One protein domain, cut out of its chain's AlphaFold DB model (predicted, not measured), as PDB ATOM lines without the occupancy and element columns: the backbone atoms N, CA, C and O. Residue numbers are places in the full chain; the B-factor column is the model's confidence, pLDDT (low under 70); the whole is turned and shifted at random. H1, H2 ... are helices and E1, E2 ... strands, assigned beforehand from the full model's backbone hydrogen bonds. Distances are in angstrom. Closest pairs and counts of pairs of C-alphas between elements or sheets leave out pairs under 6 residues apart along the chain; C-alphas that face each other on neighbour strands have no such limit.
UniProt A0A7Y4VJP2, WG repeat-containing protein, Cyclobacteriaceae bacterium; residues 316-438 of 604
ATOM      1  N   PHE A 316     142.088 119.223 287.155       75.94
ATOM      2  CA  PHE A 316     141.505 120.402 286.507       75.94
ATOM      3  C   PHE A 316     140.361 119.973 285.583       75.94
ATOM      4  O   PHE A 316     140.577 119.171 284.675       75.94
ATOM      5  N   VAL A 317     139.153 120.500 285.812       75.19
ATOM      6  CA  VAL A 317     137.920 120.075 285.124       75.19
ATOM      7  C   VAL A 317     137.234 121.258 284.443       75.19
ATOM      8  O   VAL A 317     136.690 122.151 285.092       75.19
ATOM      9  N   PHE A 318     137.184 121.247 283.115       75.44
ATOM     10  CA  PHE A 318     136.315 122.126 282.337       75.44
ATOM     11  C   PHE A 318     134.902 121.531 282.234       75.44
ATOM     12  O   PHE A 318     134.779 120.370 281.860       75.44
ATOM     13  N   GLY A 319     133.844 122.318 282.478       60.91
ATOM     14  CA  GLY A 319     132.446 121.961 282.145       60.91
ATOM     15  C   GLY A 319     131.494 121.676 283.319       60.91
ATOM     16  O   GLY A 319     130.279 121.706 283.128       60.91
ATOM     17  N   GLY A 320     132.016 121.451 284.530       59.97
ATOM     18  CA  GLY A 320     131.227 121.376 285.770       59.97
ATOM     19  C   GLY A 320     131.069 122.753 286.418       59.97
ATOM     20  O   GLY A 320     130.247 123.563 286.000       59.97
ATOM     21  N   ASP A 321     131.930 123.052 287.388       60.81
ATOM     22  CA  ASP A 321     131.901 124.290 288.191       60.81
ATOM     23  C   ASP A 321     132.143 125.574 287.370       60.81
ATOM     24  O   ASP A 321     131.866 126.688 287.812       60.81
ATOM     25  N   HIS A 322     132.628 125.421 286.136       71.62
ATOM     26  CA  HIS A 322     132.991 126.508 285.230       71.62
ATOM     27  C   HIS A 322     131.890 126.885 284.218       71.62
ATOM     28  O   HIS A 322     132.166 127.659 283.307       71.62
ATOM     29  N   GLN A 323     130.653 126.377 284.341       67.88
ATOM     30  CA  GLN A 323     129.585 126.602 283.343       67.88
ATOM     31  C   GLN A 323     129.258 128.075 283.072       67.88
ATOM     32  O   GLN A 323     129.086 128.448 281.913       67.88
ATOM     33  N   GLN A 324     129.227 128.922 284.105       69.44
ATOM     34  CA  GLN A 324     129.021 130.369 283.935       69.44
ATOM     35  C   GLN A 324     130.147 130.989 283.092       69.44
ATOM     36  O   GLN A 324     129.894 131.734 282.145       69.44
ATOM     37  N   LEU A 325     131.391 130.579 283.376       75.00
ATOM     38  CA  LEU A 325     132.594 131.058 282.700       75.00
ATOM     39  C   LEU A 325     132.661 130.663 281.225       75.00
ATOM     40  O   LEU A 325     133.508 131.201 280.514       75.00
ATOM     41  N   ILE A 326     131.831 129.732 280.746       75.81
ATOM     42  CA  ILE A 326     131.885 129.307 279.350       75.81
ATOM     43  C   ILE A 326     131.575 130.507 278.447       75.81
ATOM     44  O   ILE A 326     130.560 131.197 278.565       75.81
ATOM     45  N   VAL A 327     132.493 130.763 277.523       75.50
ATOM     46  CA  VAL A 327     132.350 131.797 276.510       75.50
ATOM     47  C   VAL A 327     131.328 131.341 275.474       75.50
ATOM     48  O   VAL A 327     131.473 130.276 274.879       75.50
ATOM     49  N   ASN A 328     130.304 132.158 275.248       76.94
ATOM     50  CA  ASN A 328     129.222 131.905 274.307       76.94
ATOM     51  C   ASN A 328     129.529 132.568 272.958       76.94
ATOM     52  O   ASN A 328     129.593 133.798 272.855       76.94
ATOM     53  N   LEU A 329     129.689 131.751 271.914       70.12
ATOM     54  CA  LEU A 329     129.780 132.226 270.533       70.12
ATOM     55  C   LEU A 329     128.442 132.797 270.030       70.12
ATOM     56  O   LEU A 329     127.357 132.382 270.449       70.12
ATOM     57  N   ALA A 330     128.513 133.711 269.060       60.44
ATOM     58  CA  ALA A 330     127.353 134.067 268.247       60.44
ATOM     59  C   ALA A 330     126.867 132.846 267.442       60.44
ATOM     60  O   ALA A 330     127.682 132.119 266.866       60.44
ATOM     61  N   GLN A 331     125.551 132.602 267.398       59.66
ATOM     62  CA  GLN A 331     125.004 131.502 266.598       59.66
ATOM     63  C   GLN A 331     125.290 131.701 265.103       59.66
ATOM     64  O   GLN A 331     125.132 132.789 264.555       59.66
ATOM     65  N   ASN A 332     125.666 130.612 264.431       50.28
ATOM     66  CA  ASN A 332     125.821 130.575 262.982       50.28
ATOM     67  C   ASN A 332     124.529 130.041 262.346       50.28
ATOM     68  O   ASN A 332     124.255 128.839 262.409       50.28
ATOM     69  N   GLU A 333     123.765 130.934 261.710       47.03
ATOM     70  CA  GLU A 333     122.477 130.645 261.055       47.03
ATOM     71  C   GLU A 333     122.534 129.446 260.093       47.03
ATOM     72  O   GLU A 333     121.550 128.731 259.927       47.03
ATOM     73  N   ARG A 334     123.701 129.173 259.491       41.41
ATOM     74  CA  ARG A 334     123.890 128.102 258.502       41.41
ATOM     75  C   ARG A 334     123.683 126.684 259.055       41.41
ATOM     76  O   ARG A 334     123.501 125.767 258.259       41.41
ATOM     77  N   TYR A 335     123.759 126.486 260.374       44.12
ATOM     78  CA  TYR A 335     123.858 125.146 260.968       44.12
ATOM     79  C   TYR A 335     122.848 124.824 262.082       44.12
ATOM     80  O   TYR A 335     122.855 123.695 262.563       44.12
ATOM     81  N   ASN A 336     121.986 125.761 262.498       50.12
ATOM     82  CA  ASN A 336     120.953 125.562 263.539       50.12
ATOM     83  C   ASN A 336     121.434 125.041 264.920       50.12
ATOM     84  O   ASN A 336     120.604 124.750 265.783       50.12
ATOM     85  N   TYR A 337     122.744 124.924 265.161       50.88
ATOM     86  CA  TYR A 337     123.281 124.377 266.408       50.88
ATOM     87  C   TYR A 337     123.082 125.302 267.612       50.88
ATOM     88  O   TYR A 337     123.022 126.529 267.498       50.88
ATOM     89  N   GLU A 338     123.038 124.683 268.789       54.06
ATOM     90  CA  GLU A 338     123.123 125.352 270.088       54.06
ATOM     91  C   GLU A 338     124.412 126.193 270.180       54.06
ATOM     92  O   GLU A 338     125.382 125.948 269.454       54.06
ATOM     93  N   SER A 339     124.431 127.206 271.051       57.88
ATOM     94  CA  SER A 339     125.627 128.024 271.263       57.88
ATOM     95  C   SER A 339     126.792 127.134 271.708       57.88
ATOM     96  O   SER A 339     126.708 126.408 272.697       57.88
ATOM     97  N   ARG A 340     127.882 127.153 270.933       70.19
ATOM     98  CA  ARG A 340     129.092 126.402 271.269       70.19
ATOM     99  C   ARG A 340     129.923 127.200 272.257       70.19
ATOM    100  O   ARG A 340     130.212 128.377 272.040       70.19
ATOM    101  N   GLY A 341     130.290 126.516 273.327       77.06
ATOM    102  CA  GLY A 341     131.090 127.030 274.411       77.06
ATOM    103  C   GLY A 341     132.584 126.983 274.121       77.06
ATOM    104  O   GLY A 341     133.093 125.993 273.588       77.06
ATOM    105  N   ILE A 342     133.284 128.035 274.533       82.88
ATOM    106  CA  ILE A 342     134.745 128.107 274.565       82.88
ATOM    107  C   ILE A 342     135.228 128.275 276.009       82.88
ATOM    108  O   ILE A 342     134.621 128.994 276.804       82.88
ATOM    109  N   ILE A 343     136.363 127.662 276.338       85.75
ATOM    110  CA  ILE A 343     137.173 128.054 277.493       85.75
ATOM    111  C   ILE A 343     138.626 128.208 277.042       85.75
ATOM    112  O   ILE A 343     139.170 127.352 276.346       85.75
ATOM    113  N   VAL A 344     139.253 129.313 277.436       88.19
ATOM    114  CA  VAL A 344     140.687 129.550 277.285       88.19
ATOM    115  C   VAL A 344     141.401 128.885 278.459       88.19
ATOM    116  O   VAL A 344     141.107 129.172 279.621       88.19
ATOM    117  N   ALA A 345     142.311 127.962 278.164       88.25
ATOM    118  CA  ALA A 345     142.997 127.183 279.185       88.25
ATOM    119  C   ALA A 345     144.068 128.025 279.917       88.25
ATOM    120  O   ALA A 345     144.830 128.729 279.249       88.25
ATOM    121  N   PRO A 346     144.181 127.925 281.260       89.06
ATOM    122  CA  PRO A 346     145.249 128.558 282.038       89.06
ATOM    123  C   PRO A 346     146.650 128.285 281.481       89.06
ATOM    124  O   PRO A 346     147.013 127.128 281.235       89.06
ATOM    125  N   GLY A 347     147.477 129.323 281.344       88.62
ATOM    126  CA  GLY A 347     148.753 129.235 280.635       88.62
ATOM    127  C   GLY A 347     149.749 128.238 281.229       88.62
ATOM    128  O   GLY A 347     150.563 127.679 280.495       88.62
ATOM    129  N   PHE A 348     149.663 127.930 282.528       87.88
ATOM    130  CA  PHE A 348     150.506 126.905 283.157       87.88
ATOM    131  C   PHE A 348     150.164 125.467 282.721       87.88
ATOM    132  O   PHE A 348     151.051 124.615 282.719       87.88
ATOM    133  N   LEU A 349     148.922 125.190 282.307       88.12
ATOM    134  CA  LEU A 349     148.525 123.895 281.734       88.12
ATOM    135  C   LEU A 349     148.972 123.795 280.271       88.12
ATOM    136  O   LEU A 349     149.466 122.756 279.829       88.12
ATOM    137  N   VAL A 350     148.857 124.897 279.526       88.00
ATOM    138  CA  VAL A 350     149.220 124.944 278.104       88.00
ATOM    139  C   VAL A 350     150.735 124.908 277.898       88.00
ATOM    140  O   VAL A 350     151.228 124.164 277.055       88.00
ATOM    141  N   ASN A 351     151.502 125.627 278.724       85.88
ATOM    142  CA  ASN A 351     152.969 125.612 278.683       85.88
ATOM    143  C   ASN A 351     153.577 124.250 279.082       85.88
ATOM    144  O   ASN A 351     154.744 123.998 278.783       85.88
ATOM    145  N   ASN A 352     152.794 123.370 279.718       84.44
ATOM    146  CA  ASN A 352     153.140 121.972 279.999       84.44
ATOM    147  C   ASN A 352     152.512 120.975 278.999       84.44
ATOM    148  O   ASN A 352     152.620 119.768 279.206       84.44
ATOM    149  N   ASN A 353     151.878 121.453 277.918       86.44
ATOM    150  CA  ASN A 353     151.253 120.633 276.870       86.44
ATOM    151  C   ASN A 353     150.185 119.650 277.407       86.44
ATOM    152  O   ASN A 353     150.088 118.500 276.971       86.44
ATOM    153  N   ILE A 354     149.387 120.095 278.384       84.81
ATOM    154  CA  ILE A 354     148.214 119.359 278.890       84.81
ATOM    155  C   ILE A 354     146.976 119.690 278.049       84.81
ATOM    156  O   ILE A 354     146.242 118.798 277.628       84.81
ATOM    157  N   PHE A 355     146.763 120.975 277.765       85.81
ATOM    158  CA  PHE A 355     145.649 121.480 276.965       85.81
ATOM    159  C   PHE A 355     146.153 122.476 275.919       85.81
ATOM    160  O   PHE A 355     147.125 123.183 276.161       85.81
ATOM    161  N   ASP A 356     145.474 122.571 274.779       86.25
ATOM    162  CA  ASP A 356     145.621 123.684 273.837       86.25
ATOM    163  C   ASP A 356     145.056 124.981 274.444       86.25
ATOM    164  O   ASP A 356     144.159 124.932 275.290       86.25
ATOM    165  N   TRP A 357     145.525 126.144 273.974       85.75
ATOM    166  CA  TRP A 357     145.085 127.460 274.470       85.75
ATOM    167  C   TRP A 357     143.568 127.659 274.435       85.75
ATOM    168  O   TRP A 357     143.033 128.303 275.334       85.75
ATOM    169  N   VAL A 358     142.875 127.113 273.432       86.81
ATOM    170  CA  VAL A 358     141.422 127.232 273.283       86.81
ATOM    171  C   VAL A 358     140.793 125.849 273.250       86.81
ATOM    172  O   VAL A 358     141.070 125.041 272.369       86.81
ATOM    173  N   GLN A 359     139.919 125.593 274.218       83.50
ATOM    174  CA  GLN A 359     139.110 124.388 274.312       83.50
ATOM    175  C   GLN A 359     137.693 124.722 273.828       83.50
ATOM    176  O   GLN A 359     137.047 125.630 274.358       83.50
ATOM    177  N   THR A 360     137.238 124.030 272.784       79.81
ATOM    178  CA  THR A 360     135.984 124.298 272.066       79.81
ATOM    179  C   THR A 360     134.911 123.245 272.348       79.81
ATOM    180  O   THR A 360     135.151 122.229 273.003       79.81
ATOM    181  N   ASP A 361     133.717 123.484 271.798       73.56
ATOM    182  CA  ASP A 361     132.618 122.517 271.721       73.56
ATOM    183  C   ASP A 361     132.042 122.103 273.082       73.56
ATOM    184  O   ASP A 361     131.406 121.055 273.189       73.56
ATOM    185  N   PHE A 362     132.201 122.943 274.111       73.38
ATOM    186  CA  PHE A 362     131.429 122.794 275.343       73.38
ATOM    187  C   PHE A 362     129.950 123.103 275.092       73.38
ATOM    188  O   PHE A 362     129.617 124.017 274.335       73.38
ATOM    189  N   ILE A 363     129.048 122.370 275.742       66.69
ATOM    190  CA  ILE A 363     127.603 122.605 275.621       66.69
ATOM    191  C   ILE A 363     127.184 123.672 276.642       66.69
ATOM    192  O   ILE A 363     127.159 123.405 277.842       66.69
ATOM    193  N   THR A 364     126.823 124.876 276.184       60.12
ATOM    194  CA  THR A 364     126.254 125.915 277.058       60.12
ATOM    195  C   THR A 364     124.754 125.690 277.233       60.12
ATOM    196  O   THR A 364     123.932 126.240 276.493       60.12
ATOM    197  N   LEU A 365     124.375 124.879 278.218       53.88
ATOM    198  CA  LEU A 365     123.005 124.915 278.730       53.88
ATOM    199  C   LEU A 365     122.794 126.224 279.512       53.88
ATOM    200  O   LEU A 365     123.749 126.818 280.016       53.88
ATOM    201  N   LYS A 366     121.546 126.705 279.595       54.31
ATOM    202  CA  LYS A 366     121.227 127.895 280.405       54.31
ATOM    203  C   LYS A 366     121.622 127.642 281.870       54.31
ATOM    204  O   LYS A 366     121.418 126.521 282.330       54.31
ATOM    205  N   PRO A 367     122.004 128.672 282.648       47.03
ATOM    206  CA  PRO A 367     122.378 128.506 284.058       47.03
ATOM    207  C   PRO A 367     121.333 127.858 284.993       47.03
ATOM    208  O   PRO A 367     121.680 127.551 286.125       47.03
ATOM    209  N   ASN A 368     120.069 127.696 284.566       48.91
ATOM    210  CA  ASN A 368     118.926 127.362 285.431       48.91
ATOM    211  C   ASN A 368     117.898 126.372 284.813       48.91
ATOM    212  O   ASN A 368     116.736 126.401 285.212       48.91
ATOM    213  N   GLU A 369     118.247 125.536 283.820       51.50
ATOM    214  CA  GLU A 369     117.292 124.568 283.223       51.50
ATOM    215  C   GLU A 369     117.814 123.119 283.190       51.50
ATOM    216  O   GLU A 369     118.832 122.817 282.570       51.50
ATOM    217  N   ASP A 370     117.061 122.212 283.821       40.94
ATOM    218  CA  ASP A 370     117.308 120.768 283.823       40.94
ATOM    219  C   ASP A 370     116.943 120.102 282.476       40.94
ATOM    220  O   ASP A 370     115.763 120.000 282.132       40.94
ATOM    221  N   LYS A 371     117.957 119.498 281.828       37.81
ATOM    222  CA  LYS A 371     117.895 118.450 280.770       37.81
ATOM    223  C   LYS A 371     117.514 118.876 279.332       37.81
ATOM    224  O   LYS A 371     116.838 119.870 279.118       37.81
ATOM    225  N   ILE A 372     117.765 118.022 278.321       42.84
ATOM    226  CA  ILE A 372     118.967 117.930 277.426       42.84
ATOM    227  C   ILE A 372     118.411 117.913 275.953       42.84
ATOM    228  O   ILE A 372     117.194 118.018 275.820       42.84
ATOM    229  N   PHE A 373     119.069 117.823 274.780       44.16
ATOM    230  CA  PHE A 373     120.361 117.375 274.188       44.16
ATOM    231  C   PHE A 373     120.580 118.180 272.866       44.16
ATOM    232  O   PHE A 373     119.602 118.720 272.358       44.16
ATOM    233  N   SER A 374     121.705 118.175 272.128       46.78
ATOM    234  CA  SER A 374     123.149 117.932 272.363       46.78
ATOM    235  C   SER A 374     123.906 118.079 271.022       46.78
ATOM    236  O   SER A 374     123.383 117.655 269.996       46.78
ATOM    237  N   PHE A 375     125.148 118.584 271.035       44.38
ATOM    238  CA  PHE A 375     126.290 118.021 270.280       44.38
ATOM    239  C   PHE A 375     127.592 118.711 270.740       44.38
ATOM    240  O   PHE A 375     127.873 119.838 270.330       44.38
ATOM    241  N   GLY A 376     128.389 118.050 271.588       55.84
ATOM    242  CA  GLY A 376     129.640 118.614 272.116       55.84
ATOM    243  C   GLY A 376     130.259 117.823 273.274       55.84
ATOM    244  O   GLY A 376     129.716 116.809 273.720       55.84
ATOM    245  N   ASN A 377     131.397 118.307 273.771       61.19
ATOM    246  CA  ASN A 377     132.067 117.794 274.966       61.19
ATOM    247  C   ASN A 377     131.367 118.347 276.216       61.19
ATOM    248  O   ASN A 377     131.263 119.559 276.395       61.19
ATOM    249  N   ALA A 378     130.885 117.475 277.101       64.00
ATOM    250  CA  ALA A 378     130.187 117.898 278.317       64.00
ATOM    251  C   ALA A 378     131.157 118.280 279.444       64.00
ATOM    252  O   ALA A 378     130.902 119.226 280.183       64.00
ATOM    253  N   TYR A 379     132.283 117.570 279.550       72.50
ATOM    254  CA  TYR A 379     133.424 118.006 280.348       72.50
ATOM    255  C   TYR A 379     134.740 117.554 279.715       72.50
ATOM    256  O   TYR A 379     134.773 116.587 278.945       72.50
ATOM    257  N   LYS A 380     135.826 118.240 280.079       76.62
ATOM    258  CA  LYS A 380     137.199 117.801 279.819       76.62
ATOM    259  C   LYS A 380     138.011 117.918 281.103       76.62
ATOM    260  O   LYS A 380     138.183 119.013 281.635       76.62
ATOM    261  N   GLU A 381     138.462 116.782 281.610       79.69
ATOM    262  CA  GLU A 381     139.226 116.649 282.842       79.69
ATOM    263  C   GLU A 381     140.676 116.286 282.528       79.69
ATOM    264  O   GLU A 381     140.963 115.539 281.592       79.69
ATOM    265  N   ASN A 382     141.596 116.796 283.341       79.81
ATOM    266  CA  ASN A 382     142.965 116.323 283.392       79.81
ATOM    267  C   ASN A 382     143.288 115.723 284.767       79.81
ATOM    268  O   ASN A 382     143.132 116.376 285.801       79.81
ATOM    269  N   SER A 383     143.780 114.484 284.741       70.81
ATOM    270  CA  SER A 383     144.237 113.709 285.891       70.81
ATOM    271  C   SER A 383     145.713 113.317 285.675       70.81
ATOM    272  O   SER A 383     146.042 112.348 284.986       70.81
ATOM    273  N   ASN A 384     146.644 114.106 286.227       68.38
ATOM    274  CA  ASN A 384     148.080 113.802 286.150       68.38
ATOM    275  C   ASN A 384     148.461 112.845 287.270       68.38
ATOM    276  O   ASN A 384     148.208 113.123 288.438       68.38
ATOM    277  N   GLN A 385     149.049 111.709 286.909       64.44
ATOM    278  CA  GLN A 385     149.156 110.583 287.835       64.44
ATOM    279  C   GLN A 385     150.468 110.623 288.627       64.44
ATOM    280  O   GLN A 385     150.463 110.412 289.837       64.44
ATOM    281  N   PHE A 386     151.591 110.905 287.959       71.50
ATOM    282  CA  PHE A 386     152.924 110.989 288.571       71.50
ATOM    283  C   PHE A 386     153.955 111.596 287.605       71.50
ATOM    284  O   PHE A 386     153.746 111.653 286.389       71.50
ATOM    285  N   SER A 387     155.100 112.002 288.158       77.25
ATOM    286  CA  SER A 387     156.326 112.296 287.411       77.25
ATOM    287  C   SER A 387     157.387 111.215 287.644       77.25
ATOM    288  O   SER A 387     157.585 110.791 288.783       77.25
ATOM    289  N   PHE A 388     158.130 110.823 286.607       76.12
ATOM    290  CA  PHE A 388     159.316 109.963 286.732       76.12
ATOM    291  C   PHE A 388     160.597 110.706 286.387       76.12
ATOM    292  O   PHE A 388     160.612 111.497 285.446       76.12
ATOM    293  N   ASN A 389     161.704 110.330 287.029       84.75
ATOM    294  CA  ASN A 389     163.012 110.699 286.512       84.75
ATOM    295  C   ASN A 389     163.393 109.869 285.277       84.75
ATOM    296  O   ASN A 389     163.304 108.640 285.289       84.75
ATOM    297  N   LEU A 390     163.817 110.564 284.220       84.19
ATOM    298  CA  LEU A 390     164.229 109.980 282.942       84.19
ATOM    299  C   LEU A 390     165.757 109.955 282.815       84.19
ATOM    300  O   LEU A 390     166.343 108.955 282.400       84.19
ATOM    301  N   SER A 391     166.397 111.058 283.205       83.31
ATOM    302  CA  SER A 391     167.845 111.198 283.361       83.31
ATOM    303  C   SER A 391     168.171 112.381 284.280       83.31
ATOM    304  O   SER A 391     167.277 113.089 284.741       83.31
ATOM    305  N   GLU A 392     169.454 112.661 284.510       83.88
ATOM    306  CA  GLU A 392     169.907 113.843 285.263       83.88
ATOM    307  C   GLU A 392     169.301 115.165 284.744       83.88
ATOM    308  O   GLU A 392     169.018 116.064 285.535       83.88
ATOM    309  N   SER A 393     169.028 115.262 283.436       87.50
ATOM    310  CA  SER A 393     168.545 116.485 282.772       87.50
ATOM    311  C   SER A 393     167.036 116.530 282.506       87.50
ATOM    312  O   SER A 393     166.514 117.611 282.215       87.50
ATOM    313  N   PHE A 394     166.333 115.395 282.585       88.88
ATOM    314  CA  PHE A 394     164.940 115.277 282.139       88.88
ATOM    315  C   PHE A 394     164.075 114.432 283.075       88.88
ATOM    316  O   PHE A 394     164.534 113.457 283.677       88.88
ATOM    317  N   ASP A 395     162.791 114.765 283.103       88.38
ATOM    318  CA  ASP A 395     161.730 114.001 283.749       88.38
ATOM    319  C   ASP A 395     160.592 113.734 282.744       88.38
ATOM    320  O   ASP A 395     160.481 114.385 281.700       88.38
ATOM    321  N   LEU A 396     159.752 112.746 283.048       87.56
ATOM    322  CA  LEU A 396     158.499 112.483 282.342       87.56
ATOM    323  C   LEU A 396     157.332 112.872 283.241       87.56
ATOM    324  O   LEU A 396     157.198 112.316 284.328       87.56
ATOM    325  N   LEU A 397     156.462 113.756 282.763       87.00
ATOM    326  CA  LEU A 397     155.160 114.037 283.362       87.00
ATOM    327  C   LEU A 397     154.098 113.180 282.660       87.00
ATOM    328  O   LEU A 397     154.016 113.198 281.427       87.00
ATOM    329  N   LEU A 398     153.306 112.419 283.421       84.56
ATOM    330  CA  LEU A 398     152.282 111.525 282.876       84.56
ATOM    331  C   LEU A 398     150.872 112.043 283.171       84.56
ATOM    332  O   LEU A 398     150.471 112.216 284.323       84.56
ATOM    333  N   ASN A 399     150.132 112.273 282.089       80.88
ATOM    334  CA  ASN A 399     148.905 113.058 282.045       80.88
ATOM    335  C   ASN A 399     147.808 112.182 281.433       80.88
ATOM    336  O   ASN A 399     147.954 111.739 280.294       80.88
ATOM    337  N   SER A 400     146.711 111.945 282.147       78.75
ATOM    338  CA  SER A 400     145.470 111.469 281.534       78.75
ATOM    339  C   SER A 400     144.578 112.671 281.223       78.75
ATOM    340  O   SER A 400     144.539 113.650 281.978       78.75
ATOM    341  N   ILE A 401     143.912 112.630 280.070       79.12
ATOM    342  CA  ILE A 401     142.952 113.633 279.612       79.12
ATOM    343  C   ILE A 401     141.652 112.896 279.297       79.12
ATOM    344  O   ILE A 401     141.543 112.189 278.293       79.12
ATOM    345  N   GLU A 402     140.664 113.062 280.164       77.06
ATOM    346  CA  GLU A 402     139.356 112.421 280.071       77.06
ATOM    347  C   GLU A 402     138.362 113.412 279.461       77.06
ATOM    348  O   GLU A 402     138.203 114.535 279.937       77.06
ATOM    349  N   THR A 403     137.699 113.023 278.374       74.31
ATOM    350  CA  THR A 403     136.727 113.863 277.661       74.31
ATOM    351  C   THR A 403     135.395 113.130 277.590       74.31
ATOM    352  O   THR A 403     135.300 112.060 276.988       74.31
ATOM    353  N   ARG A 404     134.350 113.689 278.210       68.62
ATOM    354  CA  ARG A 404     133.014 113.080 278.223       68.62
ATOM    355  C   ARG A 404     132.161 113.620 277.083       68.62
ATOM    356  O   ARG A 404     131.905 114.823 277.022       68.62
ATOM    357  N   TYR A 405     131.646 112.727 276.243       64.56
ATOM    358  CA  TYR A 405     130.879 113.080 275.055       64.56
ATOM    359  C   TYR A 405     129.428 112.591 275.160       64.56
ATOM    360  O   TYR A 405     129.110 111.423 274.944       64.56
ATOM    361  N   ILE A 406     128.502 113.509 275.458       52.84
ATOM    362  CA  ILE A 406     127.069 113.190 275.614       52.84
ATOM    363  C   ILE A 406     126.354 113.300 274.253       52.84
ATOM    364  O   ILE A 406     125.346 113.987 274.097       52.84
ATOM    365  N   GLY A 407     126.912 112.638 273.237       53.53
ATOM    366  CA  GLY A 407     126.219 112.350 271.978       53.53
ATOM    367  C   GLY A 407     125.286 111.138 272.110       53.53
ATOM    368  O   GLY A 407     125.140 110.573 273.191       53.53
ATOM    369  N   GLY A 408     124.704 110.680 270.996       46.44
ATOM    370  CA  GLY A 408     123.707 109.592 270.964       46.44
ATOM    371  C   GLY A 408     124.155 108.202 271.459       46.44
ATOM    372  O   GLY A 408     123.347 107.281 271.446       46.44
ATOM    373  N   ARG A 409     125.414 108.045 271.888       52.78
ATOM    374  CA  ARG A 409     125.944 106.842 272.554       52.78
ATOM    375  C   ARG A 409     126.455 107.079 273.988       52.78
ATOM    376  O   ARG A 409     126.685 106.115 274.702       52.78
ATOM    377  N   GLY A 410     126.607 108.335 274.428       58.81
ATOM    378  CA  GLY A 410     127.006 108.675 275.804       58.81
ATOM    379  C   GLY A 410     128.422 108.248 276.228       58.81
ATOM    380  O   GLY A 410     128.633 107.963 277.406       58.81
ATOM    381  N   GLU A 411     129.369 108.185 275.290       65.19
ATOM    382  CA  GLU A 411     130.713 107.620 275.487       65.19
ATOM    383  C   GLU A 411     131.676 108.546 276.276       65.19
ATOM    384  O   GLU A 411     131.547 109.776 276.305       65.19
ATOM    385  N   PHE A 412     132.685 107.937 276.910       69.38
ATOM    386  CA  PHE A 412     133.819 108.619 277.544       69.38
ATOM    387  C   PHE A 412     135.097 108.282 276.770       69.38
ATOM    388  O   PHE A 412     135.423 107.111 276.595       69.38
ATOM    389  N   TYR A 413     135.853 109.297 276.350       74.31
ATOM    390  CA  TYR A 413     137.124 109.112 275.649       74.31
ATOM    391  C   TYR A 413     138.289 109.505 276.555       74.31
ATOM    392  O   TYR A 413     138.403 110.658 276.972       74.31
ATOM    393  N   THR A 414     139.179 108.554 276.844       76.06
ATOM    394  CA  THR A 414     140.451 108.830 277.526       76.06
ATOM    395  C   THR A 414     141.555 108.992 276.485       76.06
ATOM    396  O   THR A 414     141.717 108.147 275.609       76.06
ATOM    397  N   THR A 415     142.342 110.061 276.575       78.88
ATOM    398  CA  THR A 415     143.611 110.204 275.849       78.88
ATOM    399  C   THR A 415     144.724 110.389 276.864       78.88
ATOM    400  O   THR A 415     144.723 111.358 277.618       78.88
ATOM    401  N   SER A 416     145.689 109.475 276.887       82.94
ATOM    402  CA  SER A 416     146.854 109.591 277.763       82.94
ATOM    403  C   SER A 416     148.031 110.236 277.029       82.94
ATOM    404  O   SER A 416     148.236 109.999 275.839       82.94
ATOM    405  N   LYS A 417     148.830 111.048 277.728       85.94
ATOM    406  CA  LYS A 417     150.013 111.731 277.185       85.94
ATOM    407  C   LYS A 417     151.204 111.632 278.125       85.94
ATOM    408  O   LYS A 417     151.100 111.925 279.319       85.94
ATOM    409  N   ILE A 418     152.362 111.306 277.560       88.94
ATOM    410  CA  ILE A 418     153.651 111.448 278.238       88.94
ATOM    411  C   ILE A 418     154.305 112.728 277.716       88.94
ATOM    412  O   ILE A 418     154.608 112.823 276.526       88.94
ATOM    413  N   ASN A 419     154.535 113.694 278.604       89.88
ATOM    414  CA  ASN A 419     155.228 114.943 278.303       89.88
ATOM    415  C   ASN A 419     156.662 114.871 278.864       89.88
ATOM    416  O   ASN A 419     156.859 114.638 280.056       89.88
ATOM    417  N   VAL A 420     157.664 115.059 278.005       91.25
ATOM    418  CA  VAL A 420     159.079 115.196 278.380       91.25
ATOM    419  C   VAL A 420     159.331 116.638 278.802       91.25
ATOM    420  O   VAL A 420     159.035 117.571 278.049       91.25
ATOM    421  N   VAL A 421     159.918 116.811 279.982       89.56
ATOM    422  CA  VAL A 421     160.204 118.111 280.599       89.56
ATOM    423  C   VAL A 421     161.652 118.159 281.096       89.56
ATOM    424  O   VAL A 421     162.204 117.138 281.507       89.56
ATOM    425  N   ASP A 422     162.296 119.327 281.038       88.81
ATOM    426  CA  ASP A 422     163.640 119.516 281.606       88.81
ATOM    427  C   ASP A 422     163.608 119.942 283.084       88.81
ATOM    428  O   ASP A 422     162.596 120.430 283.597       88.81
ATOM    429  N   LYS A 423     164.753 119.833 283.772       84.31
ATOM    430  CA  LYS A 423     164.910 120.291 285.173       84.31
ATOM    431  C   LYS A 423     164.611 121.783 285.400       84.31
ATOM    432  O   LYS A 423     164.464 122.206 286.544       84.31
ATOM    433  N   ASN A 424     164.495 122.581 284.336       83.31
ATOM    434  CA  ASN A 424     164.118 123.991 284.390       83.31
ATOM    435  C   ASN A 424     162.611 124.213 284.188       83.31
ATOM    436  O   ASN A 424     162.211 125.362 283.982       83.31
ATOM    437  N   GLN A 425     161.777 123.167 284.249       82.81
ATOM    438  CA  GLN A 425     160.324 123.258 284.058       82.81
ATOM    439  C   GLN A 425     159.962 123.790 282.655       82.81
ATOM    440  O   GLN A 425     159.107 124.668 282.508       82.81
ATOM    441  N   ARG A 426     160.665 123.316 281.616       85.88
ATOM    442  CA  ARG A 426     160.328 123.563 280.204       85.88
ATOM    443  C   ARG A 426     159.838 122.277 279.551       85.88
ATOM    444  O   ARG A 426     160.515 121.254 279.633       85.88
ATOM    445  N   PHE A 427     158.711 122.355 278.852       89.19
ATOM    446  CA  PHE A 427     158.258 121.314 277.931       89.19
ATOM    447  C   PHE A 427     159.244 121.140 276.764       89.19
ATOM    448  O   PHE A 427     159.737 122.127 276.215       89.19
ATOM    449  N   ILE A 428     159.527 119.886 276.399       92.00
ATOM    450  CA  ILE A 428     160.500 119.513 275.359       92.00
ATOM    451  C   ILE A 428     159.829 118.748 274.214       92.00
ATOM    452  O   ILE A 428     160.052 119.056 273.046       92.00
ATOM    453  N   SER A 429     159.025 117.731 274.531       91.50
ATOM    454  CA  SER A 429     158.280 116.939 273.545       91.50
ATOM    455  C   SER A 429     157.159 116.138 274.206       91.50
ATOM    456  O   SER A 429     157.174 115.928 275.416       91.50
ATOM    457  N   SER A 430     156.197 115.663 273.417       90.75
ATOM    458  CA  SER A 430     155.103 114.808 273.885       90.75
ATOM    459  C   SER A 430     154.928 113.586 273.003       90.75
ATOM    460  O   SER A 430     155.136 113.667 271.790       90.75
ATOM    461  N   VAL A 431     154.449 112.491 273.585       89.56
ATOM    462  CA  VAL A 431     153.944 111.342 272.830       89.56
ATOM    463  C   VAL A 431     152.607 110.876 273.400       89.56
ATOM    464  O   VAL A 431     152.452 110.700 274.612       89.56
ATOM    465  N   ASP A 432     151.634 110.691 272.510       86.94
ATOM    466  CA  ASP A 432     150.312 110.198 272.877       86.94
ATOM    467  C   ASP A 432     150.360 108.678 273.135       86.94
ATOM    468  O   ASP A 432     151.014 107.888 272.430       86.94
ATOM    469  N   VAL A 433     149.647 108.263 274.175       83.06
ATOM    470  CA  VAL A 433     149.486 106.885 274.624       83.06
ATOM    471  C   VAL A 433     148.011 106.533 274.494       83.06
ATOM    472  O   VAL A 433     147.157 107.098 275.172       83.06
ATOM    473  N   TRP A 434     147.704 105.594 273.602       72.81
ATOM    474  CA  TRP A 434     146.382 104.978 273.556       72.81
ATOM    475  C   TRP A 434     146.165 104.184 274.845       72.81
ATOM    476  O   TRP A 434     147.073 103.464 275.266       72.81
ATOM    477  N   GLY A 435     144.992 104.333 275.457       66.50
ATOM    478  CA  GLY A 435     144.602 103.607 276.659       66.50
ATOM    479  C   GLY A 435     143.381 104.214 277.344       66.50
ATOM    480  O   GLY A 435     143.334 105.425 277.567       66.50
ATOM    481  N   ASN A 436     142.414 103.361 277.681       59.25
ATOM    482  CA  ASN A 436     141.239 103.728 278.469       59.25
ATOM    483  C   ASN A 436     141.583 103.675 279.964       59.25
ATOM    484  O   ASN A 436     142.285 102.760 280.390       59.25
ATOM    485  N   GLU A 437     141.071 104.631 280.748       60.38
ATOM    486  CA  GLU A 437     141.174 104.654 282.222       60.38
ATOM    487  C   GLU A 437     142.618 104.604 282.780       60.38
ATOM    488  O   GLU A 437     142.906 104.007 283.819       60.38
ATOM    489  N   GLY A 438     143.538 105.301 282.106       67.38
ATOM    490  CA  GLY A 438     144.928 105.471 282.536       67.38
ATOM    491  C   GLY A 438     145.872 104.349 282.094       67.38
ATOM    492  O   GLY A 438     145.496 103.398 281.412       67.38
TER     493      GLY A 438
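Overview. This is residues 316 to 438 of the 604 residues of the protein "WG repeat-containing protein" of Cyclobacteriaceae bacterium (UniProt A0A7Y4VJP2). A long, twisted wall of antiparallel strands, E5 to E8 with short E1 at one edge, is partly covered by a small sheet of E2, E3 and E4, which makes a partial sandwich. The short helix H1 follows E3 and is on neither sheet. The printed part has 123 residues, with one named helix and eight named strands along the chain in the order E1 E2 E3 H1 E4 E5 E6 E7 E8, and its class is mostly strand. The sheets run E1 E5 E6 E7 E8 and E2 E3 E4, both antiparallel throughout. The whole is only just loose, close to compact, with a radius of gyration of the C-alphas of 16.8 A, and only just elongated, with spans of 54 by 27 by 27 A.

Along the chain. E5, residues 377 to 391, is the longest strand at 37.3 A and bends by 53 degrees at residue 388. E6 is residues 394 to 405, 34.9 A; E7 is residues 412 to 422, 32.0 A; E8 is residues 427 to 433, 17.2 A, and ends at C-alpha 433 at (149.486, 106.885, 274.624). E1 is residues 316 to 318, beginning at C-alpha 316 at (141.505, 120.402, 286.507). E2 is residues 327 to 329, E3 residues 340 to 344, E4 residues 358 to 363, 14.8 A, and H1 residues 347 to 350.

Arrangement. E5, E6, E7 and E8 form a meander, each strand the antiparallel neighbour of the one before. In the hairpin of E5 and E6, N 381 and O 402 are 2.8 A apart, within hydrogen-bond range. So are N 403 and O 413 of E6 and E7, at 2.8 A, and N 420 and O 429 of E7 and E8, at 2.8 A. Edge strand E1 pairs with E5 through N 318 and O 380, 2.9 A. In the other sheet, N 327 of E2 and O 342 of E3 are 2.9 A apart, and N 341 of E3 and O 362 of E4 are 2.8 A apart. The two sheets make a sandwich, two sheets face to face, with best planes 34 degrees apart. The closest C-alphas of E4 and E5 are those of Phe 362 and Asn 377, 5.1 A apart. H1 is too short for an O i to N i+4 pair; its one O i to N i+3 pair is within range. H1 and E5 are apart.

Size, cuts and confidence. The C-alphas of Glu 333 and Glu 392 are the two farthest apart, 55.8 A. The printed part has no cut. The link from E4 to E5, residues 364 to 376, is long. The mean pLDDT of the printed part is 72.4, and 46 residues are under 70, among them residues 330 to 339, 363 to 378 and 404 to 412.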